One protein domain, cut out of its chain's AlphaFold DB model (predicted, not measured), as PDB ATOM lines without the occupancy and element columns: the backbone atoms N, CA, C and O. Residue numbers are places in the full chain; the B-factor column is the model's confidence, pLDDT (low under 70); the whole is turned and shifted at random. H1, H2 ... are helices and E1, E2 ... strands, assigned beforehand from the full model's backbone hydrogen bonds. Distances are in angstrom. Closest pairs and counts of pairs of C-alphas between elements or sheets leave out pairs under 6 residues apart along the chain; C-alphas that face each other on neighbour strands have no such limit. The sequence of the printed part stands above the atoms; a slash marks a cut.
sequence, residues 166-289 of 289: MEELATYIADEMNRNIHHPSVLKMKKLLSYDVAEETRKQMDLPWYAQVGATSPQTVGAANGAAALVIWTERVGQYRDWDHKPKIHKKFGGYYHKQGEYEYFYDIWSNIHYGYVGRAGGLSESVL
ATOM      1  N   MET A 166      87.579  68.352  35.606       83.00
ATOM      2  CA  MET A 166      86.500  68.091  36.555       83.00
ATOM      3  C   MET A 166      86.793  66.875  37.436       83.00
ATOM      4  O   MET A 166      86.519  66.907  38.631       83.00
ATOM      5  N   GLU A 167      87.391  65.827  36.866       83.31
ATOM      6  CA  GLU A 167      87.740  64.602  37.592       83.31
ATOM      7  C   GLU A 167      88.750  64.868  38.717       83.31
ATOM      8  O   GLU A 167      88.554  64.430  39.852       83.31
ATOM      9  N   GLU A 168      89.796  65.654  38.445       85.88
ATOM     10  CA  GLU A 168      90.806  66.007  39.447       85.88
ATOM     11  C   GLU A 168      90.206  66.826  40.601       85.88
ATOM     12  O   GLU A 168      90.547  66.627  41.772       85.88
ATOM     13  N   LEU A 169      89.299  67.750  40.278       88.56
ATOM     14  CA  LEU A 169      88.617  68.589  41.257       88.56
ATOM     15  C   LEU A 169      87.609  67.794  42.093       88.56
ATOM     16  O   LEU A 169      87.603  67.916  43.319       88.56
ATOM     17  N   ALA A 170      86.805  66.948  41.449       88.19
ATOM     18  CA  ALA A 170      85.871  66.054  42.122       88.19
ATOM     19  C   ALA A 170      86.611  65.117  43.082       88.19
ATOM     20  O   ALA A 170      86.196  64.967  44.231       88.19
ATOM     21  N   THR A 171      87.746  64.561  42.649       88.38
ATOM     22  CA  THR A 171      88.611  63.712  43.481       88.38
ATOM     23  C   THR A 171      89.139  64.485  44.689       88.38
ATOM     24  O   THR A 171      89.024  64.021  45.820       88.38
ATOM     25  N   TYR A 172      89.628  65.714  44.486       91.69
ATOM     26  CA  TYR A 172      90.094  66.566  45.582       91.69
ATOM     27  C   TYR A 172      89.005  66.841  46.632       91.69
ATOM     28  O   TYR A 172      89.277  66.763  47.834       91.69
ATOM     29  N   ILE A 173      87.779  67.144  46.195       92.38
ATOM     30  CA  ILE A 173      86.650  67.404  47.097       92.38
ATOM     31  C   ILE A 173      86.193  66.119  47.790       92.38
ATOM     32  O   ILE A 173      85.943  66.142  48.993       92.38
ATOM     33  N   ALA A 174      86.147  64.990  47.082       91.31
ATOM     34  CA  ALA A 174      85.834  63.686  47.662       91.31
ATOM     35  C   ALA A 174      86.832  63.292  48.761       91.31
ATOM     36  O   ALA A 174      86.422  62.909  49.858       91.31
ATOM     37  N   ASP A 175      88.130  63.473  48.521       91.50
ATOM     38  CA  ASP A 175      89.175  63.220  49.513       91.50
ATOM     39  C   ASP A 175      89.069  64.151  50.727       91.50
ATOM     40  O   ASP A 175      89.353  63.754  51.860       91.50
ATOM     41  N   GLU A 176      88.687  65.414  50.521       93.94
ATOM     42  CA  GLU A 176      88.418  66.353  51.613       93.94
ATOM     43  C   GLU A 176      87.184  65.939  52.426       93.94
ATOM     44  O   GLU A 176      87.268  65.885  53.651       93.94
ATOM     45  N   MET A 177      86.083  65.547  51.781       94.56
ATOM     46  CA  MET A 177      84.886  65.035  52.460       94.56
ATOM     47  C   MET A 177      85.193  63.783  53.292       94.56
ATOM     48  O   MET A 177      84.880  63.750  54.483       94.56
ATOM     49  N   ASN A 178      85.872  62.790  52.709       95.06
ATOM     50  CA  ASN A 178      86.216  61.526  53.374       95.06
ATOM     51  C   ASN A 178      87.126  61.719  54.598       95.06
ATOM     52  O   ASN A 178      87.029  60.982  55.583       95.06
ATOM     53  N   ARG A 179      87.994  62.735  54.584       94.81
ATOM     54  CA  ARG A 179      88.776  63.119  55.768       94.81
ATOM     55  C   ARG A 179      87.924  63.882  56.777       94.81
ATOM     56  O   ARG A 179      87.991  63.602  57.974       94.81
ATOM     57  N   ASN A 180      87.102  64.819  56.311       95.88
ATOM     58  CA  ASN A 180      86.367  65.728  57.184       95.88
ATOM     59  C   ASN A 180      85.254  65.039  57.973       95.88
ATOM     60  O   ASN A 180      85.009  65.444  59.105       95.88
ATOM     61  N   ILE A 181      84.644  63.962  57.469       96.12
ATOM     62  CA  ILE A 181      83.668  63.183  58.255       96.12
ATOM     63  C   ILE A 181      84.267  62.573  59.536       96.12
ATOM     64  O   ILE A 181      83.542  62.309  60.492       96.12
ATOM     65  N   HIS A 182      85.591  62.404  59.585       96.19
ATOM     66  CA  HIS A 182      86.327  61.927  60.757       96.19
ATOM     67  C   HIS A 182      86.909  63.073  61.601       96.19
ATOM     68  O   HIS A 182      87.562  62.833  62.617       96.19
ATOM     69  N   HIS A 183      86.697  64.329  61.200       97.31
ATOM     70  CA  HIS A 183      87.250  65.487  61.887       97.31
ATOM     71  C   HIS A 183      86.614  65.657  63.283       97.31
ATOM     72  O   HIS A 183      85.393  65.510  63.418       97.31
ATOM     73  N   PRO A 184      87.378  66.050  64.327       97.88
ATOM     74  CA  PRO A 184      86.859  66.186  65.692       97.88
ATOM     75  C   PRO A 184      85.608  67.064  65.818       97.88
ATOM     76  O   PRO A 184      84.723  66.763  66.614       97.88
ATOM     77  N   SER A 185      85.499  68.127  65.012       97.00
ATOM     78  CA  SER A 185      84.289  68.965  64.958       97.00
ATOM     79  C   SER A 185      83.049  68.182  64.520       97.00
ATOM     80  O   SER A 185      82.018  68.304  65.171       97.00
ATOM     81  N   VAL A 186      83.152  67.342  63.483       97.50
ATOM     82  CA  VAL A 186      82.025  66.533  62.982       97.50
ATOM     83  C   VAL A 186      81.625  65.485  64.009       97.50
ATOM     84  O   VAL A 186      80.446  65.335  64.315       97.50
ATOM     85  N   LEU A 187      82.604  64.812  64.617       98.00
ATOM     86  CA  LEU A 187      82.346  63.827  65.668       98.00
ATOM     87  C   LEU A 187      81.691  64.466  66.903       98.00
ATOM     88  O   LEU A 187      80.777  63.889  67.494       98.00
ATOM     89  N   LYS A 188      82.117  65.680  67.275       98.00
ATOM     90  CA  LYS A 188      81.519  66.445  68.375       98.00
ATOM     91  C   LYS A 188      80.085  66.871  68.053       98.00
ATOM     92  O   LYS A 188      79.223  66.706  68.910       98.00
ATOM     93  N   MET A 189      79.822  67.364  66.842       98.00
ATOM     94  CA  MET A 189      78.461  67.673  66.384       98.00
ATOM     95  C   MET A 189      77.571  66.434  66.434       98.00
ATOM     96  O   MET A 189      76.511  66.478  67.049       98.00
ATOM     97  N   LYS A 190      78.047  65.306  65.897       97.75
ATOM     98  CA  LYS A 190      77.305  64.043  65.888       97.75
ATOM     99  C   LYS A 190      76.923  63.601  67.296       97.75
ATOM    100  O   LYS A 190      75.793  63.184  67.514       97.75
ATOM    101  N   LYS A 191      77.838  63.741  68.260       97.88
ATOM    102  CA  LYS A 191      77.576  63.443  69.676       97.88
ATOM    103  C   LYS A 191      76.542  64.385  70.307       97.88
ATOM    104  O   LYS A 191      75.751  63.945  71.133       97.88
ATOM    105  N   LEU A 192      76.565  65.675  69.970       97.56
ATOM    106  CA  LEU A 192      75.584  66.643  70.474       97.56
ATOM    107  C   LEU A 192      74.189  66.362  69.905       97.56
ATOM    108  O   LEU A 192      73.203  66.375  70.637       97.56
ATOM    109  N   LEU A 193      74.125  66.082  68.602       96.44
ATOM    110  CA  LEU A 193      72.882  65.885  67.861       96.44
ATOM    111  C   LEU A 193      72.294  64.477  68.023       96.44
ATOM    112  O   LEU A 193      71.132  64.272  67.697       96.44
ATOM    113  N   SER A 194      73.044  63.522  68.580       96.62
ATOM    114  CA  SER A 194      72.515  62.207  68.961       96.62
ATOM    115  C   SER A 194      71.704  62.218  70.266       96.62
ATOM    116  O   SER A 194      71.323  61.152  70.741       96.62
ATOM    117  N   TYR A 195      71.493  63.380  70.893       96.00
ATOM    118  CA  TYR A 195      70.688  63.505  72.108       96.00
ATOM    119  C   TYR A 195      69.196  63.308  71.800       96.00
ATOM    120  O   TYR A 195      68.581  64.140  71.129       96.00
ATOM    121  N   ASP A 196      68.606  62.226  72.311       95.94
ATOM    122  CA  ASP A 196      67.185  61.922  72.128       95.94
ATOM    123  C   ASP A 196      66.335  62.620  73.199       95.94
ATOM    124  O   ASP A 196      66.151  62.135  74.316       95.94
ATOM    125  N   VAL A 197      65.773  63.771  72.833       95.50
ATOM    126  CA  VAL A 197      64.888  64.552  73.708       95.50
ATOM    127  C   VAL A 197      63.674  63.737  74.170       95.50
ATOM    128  O   VAL A 197      63.219  63.915  75.301       95.50
ATOM    129  N   ALA A 198      63.129  62.853  73.333       96.06
ATOM    130  CA  ALA A 198      61.930  62.084  73.654       96.06
ATOM    131  C   ALA A 198      62.228  60.939  74.631       96.06
ATOM    132  O   ALA A 198      61.433  60.670  75.533       96.06
ATOM    133  N   GLU A 199      63.363  60.260  74.481       96.69
ATOM    134  CA  GLU A 199      63.836  59.281  75.462       96.69
ATOM    135  C   GLU A 199      64.131  59.937  76.813       96.69
ATOM    136  O   GLU A 199      63.654  59.470  77.846       96.69
ATOM    137  N   GLU A 200      64.846  61.058  76.811       95.50
ATOM    138  CA  GLU A 200      65.224  61.757  78.039       95.50
ATOM    139  C   GLU A 200      64.011  62.369  78.755       95.50
ATOM    140  O   GLU A 200      63.932  62.340  79.983       95.50
ATOM    141  N   THR A 201      63.004  62.824  78.004       95.31
ATOM    142  CA  THR A 201      61.717  63.252  78.578       95.31
ATOM    143  C   THR A 201      61.011  62.098  79.285       95.31
ATOM    144  O   THR A 201      60.539  62.278  80.405       95.31
ATOM    145  N   ARG A 202      60.978  60.898  78.685       95.56
ATOM    146  CA  ARG A 202      60.388  59.709  79.326       95.56
ATOM    147  C   ARG A 202      61.110  59.366  80.629       95.56
ATOM    148  O   ARG A 202      60.461  59.253  81.662       95.56
ATOM    149  N   LYS A 203      62.447  59.320  80.602       94.19
ATOM    150  CA  LYS A 203      63.267  59.075  81.803       94.19
ATOM    151  C   LYS A 203      62.991  60.089  82.908       94.19
ATOM    152  O   LYS A 203      62.927  59.715  84.072       94.19
ATOM    153  N   GLN A 204      62.826  61.365  82.559       92.88
ATOM    154  CA  GLN A 204      62.535  62.403  83.542       92.88
ATOM    155  C   GLN A 204      61.128  62.261  84.138       92.88
ATOM    156  O   GLN A 204      60.957  62.469  85.339       92.88
ATOM    157  N   MET A 205      60.131  61.898  83.328       92.25
ATOM    158  CA  MET A 205      58.759  61.672  83.793       92.25
ATOM    159  C   MET A 205      58.645  60.472  84.742       92.25
ATOM    160  O   MET A 205      57.800  60.496  85.635       92.25
ATOM    161  N   ASP A 206      59.519  59.473  84.597       94.94
ATOM    162  CA  ASP A 206      59.585  58.300  85.478       94.94
ATOM    163  C   ASP A 206      60.208  58.608  86.859       94.94
ATOM    164  O   ASP A 206      60.154  57.778  87.772       94.94
ATOM    165  N   LEU A 207      60.797  59.796  87.052       93.19
ATOM    166  CA  LEU A 207      61.397  60.185  88.330       93.19
ATOM    167  C   LEU A 207      60.334  60.548  89.381       93.19
ATOM    168  O   LEU A 207      59.322  61.168  89.052       93.19
ATOM    169  N   PRO A 208      60.587  60.282  90.676       95.00
ATOM    170  CA  PRO A 208      59.766  60.809  91.761       95.00
ATOM    171  C   PRO A 208      59.676  62.342  91.726       95.00
ATOM    172  O   PRO A 208      60.653  63.020  91.410       95.00
ATOM    173  N   TRP A 209      58.530  62.898  92.132       90.94
ATOM    174  CA  TRP A 209      58.229  64.333  92.003       90.94
ATOM    175  C   TRP A 209      59.316  65.259  92.579       90.94
ATOM    176  O   TRP A 209      59.634  66.278  91.976       90.94
ATOM    177  N   TYR A 210      59.938  64.897  93.705       89.75
ATOM    178  CA  TYR A 210      60.977  65.713  94.342       89.75
ATOM    179  C   TYR A 210      62.267  65.802  93.510       89.75
ATOM    180  O   TYR A 210      62.984  66.789  93.618       89.75
ATOM    181  N   ALA A 211      62.559  64.799  92.673       89.00
ATOM    182  CA  ALA A 211      63.710  64.783  91.770       89.00
ATOM    183  C   ALA A 211      63.427  65.511  90.443       89.00
ATOM    184  O   ALA A 211      64.358  65.857  89.718       89.00
ATOM    185  N   GLN A 212      62.153  65.767  90.130       86.56
ATOM    186  CA  GLN A 212      61.758  66.586  88.983       86.56
ATOM    187  C   GLN A 212      61.880  68.088  89.287       86.56
ATOM    188  O   GLN A 212      62.135  68.887  88.384       86.56
ATOM    189  N   VAL A 213      61.726  68.487  90.555       87.44
ATOM    190  CA  VAL A 213      61.835  69.890  90.979       87.44
ATOM    191  C   VAL A 213      63.261  70.402  90.749       87.44
ATOM    192  O   VAL A 213      64.216  69.914  91.343       87.44
ATOM    193  N   GLY A 214      63.401  71.411  89.884       82.06
ATOM    194  CA  GLY A 214      64.691  72.030  89.551       82.06
ATOM    195  C   GLY A 214      65.514  71.284  88.492       82.06
ATOM    196  O   GLY A 214      66.593  71.753  88.131       82.06
ATOM    197  N   ALA A 215      65.020  70.162  87.962       86.56
ATOM    198  CA  ALA A 215      65.676  69.460  86.865       86.56
ATOM    199  C   ALA A 215      65.615  70.285  85.565       86.56
ATOM    200  O   ALA A 215      64.602  70.905  85.240       86.56
ATOM    201  N   THR A 216      66.709  70.281  84.801       91.19
ATOM    202  CA  THR A 216      66.738  70.937  83.487       91.19
ATOM    203  C   THR A 216      65.887  70.146  82.498       91.19
ATOM    204  O   THR A 216      65.974  68.923  82.442       91.19
ATOM    205  N   SER A 217      65.071  70.846  81.714       93.25
ATOM    206  CA  SER A 217      64.230  70.238  80.684       93.25
ATOM    207  C   SER A 217      65.084  69.599  79.565       93.25
ATOM    208  O   SER A 217      65.977  70.247  79.016       93.25
ATOM    209  N   PRO A 218      64.805  68.354  79.149       95.69
ATOM    210  CA  PRO A 218      65.433  67.721  77.995       95.69
ATOM    211  C   PRO A 218      65.302  68.548  76.717       95.69
ATOM    212  O   PRO A 218      66.204  68.556  75.885       95.69
ATOM    213  N   GLN A 219      64.215  69.308  76.569       94.44
ATOM    214  CA  GLN A 219      64.020  70.228  75.451       94.44
ATOM    215  C   GLN A 219      65.046  71.368  75.480       94.44
ATOM    216  O   GLN A 219      65.616  71.693  74.437       94.44
ATOM    217  N   THR A 220      65.332  71.954  76.649       95.06
ATOM    218  CA  THR A 220      66.363  73.001  76.760       95.06
ATOM    219  C   THR A 220      67.768  72.442  76.551       95.06
ATOM    220  O   THR A 220      68.581  73.099  75.899       95.06
ATOM    221  N   VAL A 221      68.046  71.215  77.003       95.38
ATOM    222  CA  VAL A 221      69.313  70.517  76.715       95.38
ATOM    223  C   VAL A 221      69.466  70.249  75.215       95.38
ATOM    224  O   VAL A 221      70.498  70.584  74.636       95.38
ATOM    225  N   GLY A 222      68.435  69.707  74.564       94.94
ATOM    226  CA  GLY A 222      68.436  69.450  73.123       94.94
ATOM    227  C   GLY A 222      68.638  70.726  72.302       94.94
ATOM    228  O   GLY A 222      69.465  70.749  71.391       94.94
ATOM    229  N   ALA A 223      67.958  71.816  72.670       93.12
ATOM    230  CA  ALA A 223      68.135  73.117  72.030       93.12
ATOM    231  C   ALA A 223      69.564  73.664  72.204       93.12
ATOM    232  O   ALA A 223      70.164  74.135  71.236       93.12
ATOM    233  N   ALA A 224      70.138  73.561  73.407       94.62
ATOM    234  CA  ALA A 224      71.515  73.976  73.672       94.62
ATOM    235  C   ALA A 224      72.534  73.141  72.880       94.62
ATOM    236  O   ALA A 224      73.475  73.694  72.308       94.62
ATOM    237  N   ASN A 225      72.321  71.825  72.782       96.50
ATOM    238  CA  ASN A 225      73.150  70.932  71.974       96.50
ATOM    239  C   ASN A 225      73.081  71.289  70.484       96.50
ATOM    240  O   ASN A 225      74.121  71.367  69.828       96.50
ATOM    241  N   GLY A 226      71.878  71.554  69.963       94.62
ATOM    242  CA  GLY A 226      71.675  72.010  68.588       94.62
ATOM    243  C   GLY A 226      72.388  73.334  68.302       94.62
ATOM    244  O   GLY A 226      73.127  73.441  67.323       94.62
ATOM    245  N   ALA A 227      72.248  74.317  69.196       94.50
ATOM    246  CA  ALA A 227      72.940  75.599  69.083       94.50
ATOM    247  C   ALA A 227      74.469  75.430  69.107       94.50
ATOM    248  O   ALA A 227      75.169  75.987  68.261       94.50
ATOM    249  N   ALA A 228      74.997  74.610  70.021       96.25
ATOM    250  CA  ALA A 228      76.426  74.319  70.096       96.25
ATOM    251  C   ALA A 228      76.946  73.617  68.830       96.25
ATOM    252  O   ALA A 228      78.033  73.945  68.348       96.25
ATOM    253  N   ALA A 229      76.177  72.684  68.262       95.44
ATOM    254  CA  ALA A 229      76.528  72.021  67.011       95.44
ATOM    255  C   ALA A 229      76.570  73.008  65.832       95.44
ATOM    256  O   ALA A 229      77.496  72.944  65.023       95.44
ATOM    257  N   LEU A 230      75.633  73.959  65.764       92.75
ATOM    258  CA  LEU A 230      75.613  74.981  64.715       92.75
ATOM    259  C   LEU A 230      76.791  75.962  64.830       92.75
ATOM    260  O   LEU A 230      77.375  76.338  63.815       92.75
ATOM    261  N   VAL A 231      77.199  76.335  66.046       94.62
ATOM    262  CA  VAL A 231      78.418  77.140  66.255       94.62
ATOM    263  C   VAL A 231      79.644  76.392  65.731       94.62
ATOM    264  O   VAL A 231      80.390  76.930  64.918       94.62
ATOM    265  N   ILE A 232      79.805  75.118  66.104       94.31
ATOM    266  CA  ILE A 232      80.912  74.281  65.614       94.31
ATOM    267  C   ILE A 232      80.899  74.180  64.081       94.31
ATOM    268  O   ILE A 232      81.957  74.216  63.456       94.31
ATOM    269  N   TRP A 233      79.719  74.045  63.473       94.62
ATOM    270  CA  TRP A 233      79.567  73.977  62.022       94.62
ATOM    271  C   TRP A 233      79.981  75.285  61.339       94.62
ATOM    272  O   TRP A 233      80.840  75.288  60.456       94.62
ATOM    273  N   THR A 234      79.416  76.410  61.782       89.88
ATOM    274  CA  THR A 234      79.658  77.745  61.202       89.88
ATOM    275  C   THR A 234      81.109  78.206  61.341       89.88
ATOM    276  O   THR A 234      81.632  78.856  60.433       89.88
ATOM    277  N   GLU A 235      81.807  77.800  62.405       91.31
ATOM    278  CA  GLU A 235      83.253  78.004  62.555       91.31
ATOM    279  C   GLU A 235      84.083  77.318  61.461       91.31
ATOM    280  O   GLU A 235      85.207  77.748  61.190       91.31
ATOM    281  N   ARG A 236      83.554  76.267  60.822       91.88
ATOM    282  CA  ARG A 236      84.251  75.508  59.777       91.88
ATOM    283  C   ARG A 236      83.874  75.935  58.366       91.88
ATOM    284  O   ARG A 236      84.776  76.056  57.542       91.88
ATOM    285  N   VAL A 237      82.589  76.177  58.097       89.44
ATOM    286  CA  VAL A 237      82.075  76.471  56.739       89.44
ATOM    287  C   VAL A 237      81.961  77.959  56.403       89.44
ATOM    288  O   VAL A 237      81.635  78.313  55.270       89.44
ATOM    289  N   GLY A 238      82.186  78.845  57.379       78.62
ATOM    290  CA  GLY A 238      82.118  80.290  57.168       78.62
ATOM    291  C   GLY A 238      83.133  80.806  56.140       78.62
ATOM    292  O   GLY A 238      84.109  80.140  55.804       78.62
ATOM    293  N   GLN A 239      82.928  82.036  55.665       74.44
ATOM    294  CA  GLN A 239      83.860  82.685  54.739       74.44
ATOM    295  C   GLN A 239      85.273  82.747  55.343       74.44
ATOM    296  O   GLN A 239      85.438  83.115  56.509       74.44
ATOM    297  N   TYR A 240      86.282  82.384  54.552       76.62
ATOM    298  CA  TYR A 240      87.691  82.292  54.948       76.62
ATOM    299  C   TYR A 240      87.995  81.295  56.078       76.62
ATOM    300  O   TYR A 240      89.057  81.370  56.698       76.62
ATOM    301  N   ARG A 241      87.080  80.366  56.369       87.38
ATOM    302  CA  ARG A 241      87.319  79.273  57.319       87.38
ATOM    303  C   ARG A 241      87.954  78.070  56.634       87.38
ATOM    304  O   ARG A 241      88.124  78.029  55.418       87.38
ATOM    305  N   ASP A 242      88.303  77.072  57.437       87.12
ATOM    306  CA  ASP A 242      89.019  75.890  56.962       87.12
ATOM    307  C   ASP A 242      88.270  75.129  55.870       87.12
ATOM    308  O   ASP A 242      88.928  74.503  55.049       87.12
ATOM    309  N   TRP A 243      86.936  75.155  55.832       91.19
ATOM    310  CA  TRP A 243      86.143  74.519  54.772       91.19
ATOM    311  C   TRP A 243      85.581  75.531  53.770       91.19
ATOM    312  O   TRP A 243      84.699  75.195  52.989       91.19
ATOM    313  N   ASP A 244      86.122  76.752  53.731       86.19
ATOM    314  CA  ASP A 244      85.928  77.644  52.595       86.19
ATOM    315  C   ASP A 244      86.802  77.164  51.429       86.19
ATOM    316  O   ASP A 244      88.008  77.424  51.344       86.19
ATOM    317  N   HIS A 245      86.194  76.398  50.528       86.88
ATOM    318  CA  HIS A 245      86.906  75.814  49.395       86.88
ATOM    319  C   HIS A 245      87.173  76.837  48.292       86.88
ATOM    320  O   HIS A 245      88.048  76.603  47.459       86.88
ATOM    321  N   LYS A 246      86.468  77.976  48.276       80.06
ATOM    322  CA  LYS A 246      86.519  78.942  47.170       80.06
ATOM    323  C   LYS A 246      87.954  79.406  46.868       80.06
ATOM    324  O   LYS A 246      88.386  79.269  45.721       80.06
ATOM    325  N   PRO A 247      88.758  79.846  47.862       82.44
ATOM    326  CA  PRO A 247      90.130  80.280  47.609       82.44
ATOM    327  C   PRO A 247      91.061  79.105  47.275       82.44
ATOM    328  O   PRO A 247      91.994  79.255  46.486       82.44
ATOM    329  N   LYS A 248      90.814  77.922  47.858       86.50
ATOM    330  CA  LYS A 248      91.644  76.723  47.658       86.50
ATOM    331  C   LYS A 248      91.492  76.159  46.250       86.50
ATOM    332  O   LYS A 248      92.495  75.856  45.606       86.50
ATOM    333  N   ILE A 249      90.251  76.047  45.774       85.25
ATOM    334  CA  ILE A 249      89.925  75.573  44.429       85.25
ATOM    335  C   ILE A 249      90.508  76.540  43.404       85.25
ATOM    336  O   ILE A 249      91.246  76.105  42.523       85.25
ATOM    337  N   HIS A 250      90.286  77.846  43.582       81.56
ATOM    338  CA  HIS A 250      90.837  78.860  42.687       81.56
ATOM    339  C   HIS A 250      92.368  78.780  42.596       81.56
ATOM    340  O   HIS A 250      92.931  78.765  41.503       81.56
ATOM    341  N   LYS A 251      93.052  78.650  43.741       85.56
ATOM    342  CA  LYS A 251      94.515  78.523  43.799       85.56
ATOM    343  C   LYS A 251      95.040  77.242  43.140       85.56
ATOM    344  O   LYS A 251      96.144  77.255  42.605       85.56
ATOM    345  N   LYS A 252      94.302  76.131  43.227       84.69
ATOM    346  CA  LYS A 252      94.777  74.799  42.813       84.69
ATOM    347  C   LYS A 252      94.401  74.434  41.375       84.69
ATOM    348  O   LYS A 252      95.198  73.803  40.684       84.69
ATOM    349  N   PHE A 253      93.211  74.822  40.932       81.25
ATOM    350  CA  PHE A 253      92.649  74.422  39.639       81.25
ATOM    351  C   PHE A 253      92.536  75.580  38.647       81.25
ATOM    352  O   PHE A 253      92.465  75.333  37.445       81.25
ATOM    353  N   GLY A 254      92.646  76.822  39.127       71.62
ATOM    354  CA  GLY A 254      92.537  78.020  38.304       71.62
ATOM    355  C   GLY A 254      91.088  78.338  37.939       71.62
ATOM    356  O   GLY A 254      90.245  77.459  37.806       71.62
ATOM    357  N   GLY A 255      90.792  79.627  37.776       71.31
ATOM    358  CA  GLY A 255      89.461  80.076  37.370       71.31
ATOM    359  C   GLY A 255      88.363  79.813  38.407       71.31
ATOM    360  O   GLY A 255      88.615  79.493  39.568       71.31
ATOM    361  N   TYR A 256      87.129  80.049  37.979       68.94
ATOM    362  CA  TYR A 256      85.905  79.889  38.773       68.94
ATOM    363  C   TYR A 256      84.911  78.927  38.097       68.94
ATOM    364  O   TYR A 256      83.873  78.591  38.661       68.94
ATOM    365  N   TYR A 257      85.240  78.462  36.898       76.50
ATOM    366  CA  TYR A 257      84.438  77.548  36.104       76.50
ATOM    367  C   TYR A 257      85.306  76.355  35.743       76.50
ATOM    368  O   TYR A 257      86.467  76.521  35.373       76.50
ATOM    369  N   HIS A 258      84.741  75.162  35.885       77.88
ATOM    370  CA  HIS A 258      85.426  73.911  35.600       77.88
ATOM    371  C   HIS A 258      84.618  73.147  34.564       77.88
ATOM    372  O   HIS A 258      83.432  72.885  34.765       77.88
ATOM    373  N   LYS A 259      85.258  72.831  33.443       78.06
ATOM    374  CA  LYS A 259      84.640  72.128  32.324       78.06
ATOM    375  C   LYS A 259      84.595  70.624  32.587       78.06
ATOM    376  O   LYS A 259      85.576  70.093  33.101       78.06
ATOM    377  N   GLN A 260      83.497  69.987  32.182       80.81
ATOM    378  CA  GLN A 260      83.341  68.546  31.988       80.81
ATOM    379  C   GLN A 260      82.549  68.282  30.702       80.81
ATOM    380  O   GLN A 260      81.351  68.565  30.632       80.81
ATOM    381  N   GLY A 261      83.197  67.738  29.673       80.44
ATOM    382  CA  GLY A 261      82.578  67.525  28.365       80.44
ATOM    383  C   GLY A 261      82.049  68.832  27.764       80.44
ATOM    384  O   GLY A 261      82.818  69.762  27.507       80.44
ATOM    385  N   GLU A 262      80.737  68.901  27.539       74.81
ATOM    386  CA  GLU A 262      80.043  70.088  27.012       74.81
ATOM    387  C   GLU A 262      79.555  71.056  28.104       74.81
ATOM    388  O   GLU A 262      78.997  72.107  27.793       74.81
ATOM    389  N   TYR A 263      79.766  70.730  29.383       72.56
ATOM    390  CA  TYR A 263      79.254  71.494  30.520       72.56
ATOM    391  C   TYR A 263      80.367  72.254  31.247       72.56
ATOM    392  O   TYR A 263      81.494  71.776  31.362       72.56
ATOM    393  N   GLU A 264      80.037  73.420  31.803       72.31
ATOM    394  CA  GLU A 264      80.883  74.148  32.751       72.31
ATOM    395  C   GLU A 264      80.165  74.304  34.092       72.31
ATOM    396  O   GLU A 264      79.008  74.721  34.161       72.31
ATOM    397  N   TYR A 265      80.873  73.993  35.175       75.50
ATOM    398  CA  TYR A 265      80.362  74.043  36.537       75.50
ATOM    399  C   TYR A 265      81.013  75.181  37.312       75.50
ATOM    400  O   TYR A 265      82.242  75.288  37.393       75.50
ATOM    401  N   PHE A 266      80.183  76.015  37.932       79.25
ATOM    402  CA  PHE A 266      80.651  77.074  38.816       79.25
ATOM    403  C   PHE A 266      81.210  76.490  40.119       79.25
ATOM    404  O   PHE A 266      80.604  75.608  40.724       79.25
ATOM    405  N   TYR A 267      82.350  77.008  40.577       73.31
ATOM    406  CA  TYR A 267      83.110  76.461  41.708       73.31
ATOM    407  C   TYR A 267      82.334  76.349  43.035       73.31
ATOM    408  O   TYR A 267      82.727  75.576  43.908       73.31
ATOM    409  N   ASP A 268      81.259  77.120  43.220       76.75
ATOM    410  CA  ASP A 268      80.488  77.117  44.468       76.75
ATOM    411  C   ASP A 268      79.737  75.796  44.701       76.75
ATOM    412  O   ASP A 268      79.510  75.408  45.849       76.75
ATOM    413  N   ILE A 269      79.448  75.042  43.629       83.00
ATOM    414  CA  ILE A 269      78.802  73.723  43.711       83.00
ATOM    415  C   ILE A 269      79.561  72.774  44.649       83.00
ATOM    416  O   ILE A 269      78.955  72.014  45.398       83.00
ATOM    417  N   TRP A 270      80.889  72.871  44.671       84.81
ATOM    418  CA  TRP A 270      81.761  71.998  45.448       84.81
ATOM    419  C   TRP A 270      81.653  72.220  46.944       84.81
ATOM    420  O   TRP A 270      81.661  71.260  47.710       84.81
ATOM    421  N   SER A 271      81.518  73.484  47.351       82.69
ATOM    422  CA  SER A 271      81.297  73.814  48.757       82.69
ATOM    423  C   SER A 271      79.928  73.306  49.198       82.69
ATOM    424  O   SER A 271      79.836  72.658  50.229       82.69
ATOM    425  N   ASN A 272      78.889  73.482  48.379       85.62
ATOM    426  CA  ASN A 272      77.537  73.028  48.719       85.62
ATOM    427  C   ASN A 272      77.432  71.493  48.794       85.62
ATOM    428  O   ASN A 272      76.828  70.969  49.728       85.62
ATOM    429  N   ILE A 273      78.077  70.761  47.873       89.31
ATOM    430  CA  ILE A 273      78.170  69.291  47.933       89.31
ATOM    431  C   ILE A 273      78.889  68.847  49.213       89.31
ATOM    432  O   ILE A 273      78.400  67.967  49.925       89.31
ATOM    433  N   HIS A 274      80.022  69.480  49.535       93.38
ATOM    434  CA  HIS A 274      80.778  69.193  50.754       93.38
ATOM    435  C   HIS A 274      79.958  69.454  52.017       93.38
ATOM    436  O   HIS A 274      79.880  68.588  52.889       93.38
ATOM    437  N   TYR A 275      79.301  70.611  52.094       91.69
ATOM    438  CA  TYR A 275      78.488  71.018  53.237       91.69
ATOM    439  C   TYR A 275      77.326  70.056  53.451       91.69
ATOM    440  O   TYR A 275      77.121  69.590  54.572       91.69
ATOM    441  N   GLY A 276      76.633  69.688  52.372       91.38
ATOM    442  CA  GLY A 276      75.579  68.683  52.402       91.38
ATOM    443  C   GLY A 276      76.087  67.352  52.955       91.38
ATOM    444  O   GLY A 276      75.552  66.831  53.930       91.38
ATOM    445  N   TYR A 277      77.165  66.814  52.387       94.19
ATOM    446  CA  TYR A 277      77.678  65.503  52.780       94.19
ATOM    447  C   TYR A 277      78.231  65.477  54.216       94.19
ATOM    448  O   TYR A 277      77.816  64.659  55.043       94.19
ATOM    449  N   VAL A 278      79.147  66.392  54.542       96.00
ATOM    450  CA  VAL A 278      79.825  66.435  55.847       96.00
ATOM    451  C   VAL A 278      78.864  66.876  56.954       96.00
ATOM    452  O   VAL A 278      78.920  66.341  58.063       96.00
ATOM    453  N   GLY A 279      77.941  67.794  56.661       95.31
ATOM    454  CA  GLY A 279      76.924  68.252  57.605       95.31
ATOM    455  C   GLY A 279      75.967  67.134  58.005       95.31
ATOM    456  O   GLY A 279      75.720  66.929  59.198       95.31
ATOM    457  N   ARG A 280      75.513  66.333  57.031       95.75
ATOM    458  CA  ARG A 280      74.705  65.127  57.284       95.75
ATOM    459  C   ARG A 280      75.472  64.085  58.091       95.75
ATOM    460  O   ARG A 280      74.916  63.525  59.034       95.75
ATOM    461  N   ALA A 281      76.752  63.858  57.788       95.19
ATOM    462  CA  ALA A 281      77.598  62.963  58.584       95.19
ATOM    463  C   ALA A 281      77.755  63.441  60.045       95.19
ATOM    464  O   ALA A 281      77.857  62.619  60.960       95.19
ATOM    465  N   GLY A 282      77.727  64.760  60.260       95.56
ATOM    466  CA  GLY A 282      77.720  65.411  61.571       95.56
ATOM    467  C   GLY A 282      76.367  65.427  62.284       95.56
ATOM    468  O   GLY A 282      76.320  65.860  63.430       95.56
ATOM    469  N   GLY A 283      75.290  64.947  61.652       94.69
ATOM    470  CA  GLY A 283      73.953  64.848  62.244       94.69
ATOM    471  C   GLY A 283      73.024  66.041  61.992       94.69
ATOM    472  O   GLY A 283      71.939  66.072  62.567       94.69
ATOM    473  N   LEU A 284      73.408  67.014  61.156       94.00
ATOM    474  CA  LEU A 284      72.505  68.100  60.755       94.00
ATOM    475  C   LEU A 284      71.384  67.565  59.850       94.00
ATOM    476  O   LEU A 284      71.591  66.625  59.083       94.00
ATOM    477  N   SER A 285      70.196  68.167  59.918       89.88
ATOM    478  CA  SER A 285      69.090  67.853  59.008       89.88
ATOM    479  C   SER A 285      69.252  68.569  57.665       89.88
ATOM    480  O   SER A 285      69.954  69.570  57.563       89.88
ATOM    481  N   GLU A 286      68.554  68.089  56.631       83.88
ATOM    482  CA  GLU A 286      68.479  68.793  55.334       83.88
ATOM    483  C   GLU A 286      67.916  70.208  55.463       83.88
ATOM    484  O   GLU A 286      68.367  71.101  54.773       83.88
ATOM    485  N   SER A 287      66.970  70.436  56.374       82.62
ATOM    486  CA  SER A 287      66.387  71.765  56.594       82.62
ATOM    487  C   SER A 287      67.354  72.791  57.195       82.62
ATOM    488  O   SER A 287      67.024  73.974  57.241       82.62
ATOM    489  N   VAL A 288      68.499  72.342  57.715       78.56
ATOM    490  CA  VAL A 288      69.521  73.188  58.349       78.56
ATOM    491  C   VAL A 288      70.708  73.449  57.409       78.56
ATOM    492  O   VAL A 288      71.481  74.370  57.669       78.56
ATOM    493  N   LEU A 289      70.853  72.654  56.344       76.06
ATOM    494  CA  LEU A 289      71.941  72.726  55.361       76.06
ATOM    495  C   LEU A 289      71.505  73.502  54.116       76.06
ATOM    496  O   LEU A 289      72.345  74.281  53.618       76.06
TER     497      LEU A 289
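This is residues 166 to 289 of the 289 residues of the protein "Ntox44 domain-containing protein" of Pseudomonas savastanoi pv. savastanoi (UniProt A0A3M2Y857). This is a long, loose rod of helices, with H1 and H7 side by side along one half and H2 and H5 side by side further along. At one end sit H6 and a small two-stranded hairpin of E1 and E2, next to the first residues of H1; toward the other end H3 meets the first part of H5, and residues 205 to 211, of which 209 to 211 belong to H4, stick out. The printed part has 124 residues, with seven named helices and two named strands in the order H1 H2 H3 H4 H5 H6 E1 E2 H7; the sheet, E1 - E2, is antiparallel and the class is mostly helix. The whole is loose, with a radius of gyration of the C-alphas of 19.7 A, and spans 68 by 25 by 22 A.

Strand E1 is residues 257 to 260 and E2 residues 263 to 266. H1, residues 166 to 180, measures 20.8 A and begins at C-alpha 166 (86.500, 68.091, 36.555). H7, residues 268 to 281, measures 20.2 A and ends at C-alpha 281 (77.598, 62.963, 58.584). H6 is residues 245 to 253, H2 residues 184 to 193, H3 residues 197 to 205 and H4 residues 209 to 212. H5, residues 218 to 237, is the longest helix at 28.4 A and begins at C-alpha 218 (65.433, 67.721, 77.995).

In the hairpin E1 and E2, N 258 and O 265 are 2.9 A apart and N 260 and O 263 are 2.8 A apart, within hydrogen-bond range. The closest C-alphas of H1 and E1, those of Met 166 and Gln 260, are 5.6 A apart. H7 is the hub, touching three helices. It touches H1, closest at the C-alphas of Met 177 and His 274, 6.1 A, at a shallow tilt of 30 degrees, the same way. H6 and H7 touch only at their ends, closest at the C-alphas of His 245 and Ser 271, 6.0 A. With residues 278 to 281 alone H7 touches H2, closest at the C-alphas of Val 186 and Ala 281, 7.2 A, at a steep tilt of 57 degrees. H2 touches H5, closest at the C-alphas of Met 189 and Ala 229, 4.8 A, at a shallow tilt of 25 degrees, opposite ways. With residues 218 to 222 alone H5 touches H3, closest at the C-alphas of Val 197 and Pro 218, 5.4 A. H4 touches no helix. Every O i to N i+4 pair is within hydrogen-bond range in H1, H2, H3, H6 and H7, and 15 of 16 are in H5; H4 is too short for such a pair.

The C-alphas farthest apart, those of Tyr 210 and Glu 262, are 70.1 A apart. The printed part has no cut, and no link is long. The mean pLDDT of the printed part is 89.2, and residue 256 is under 70.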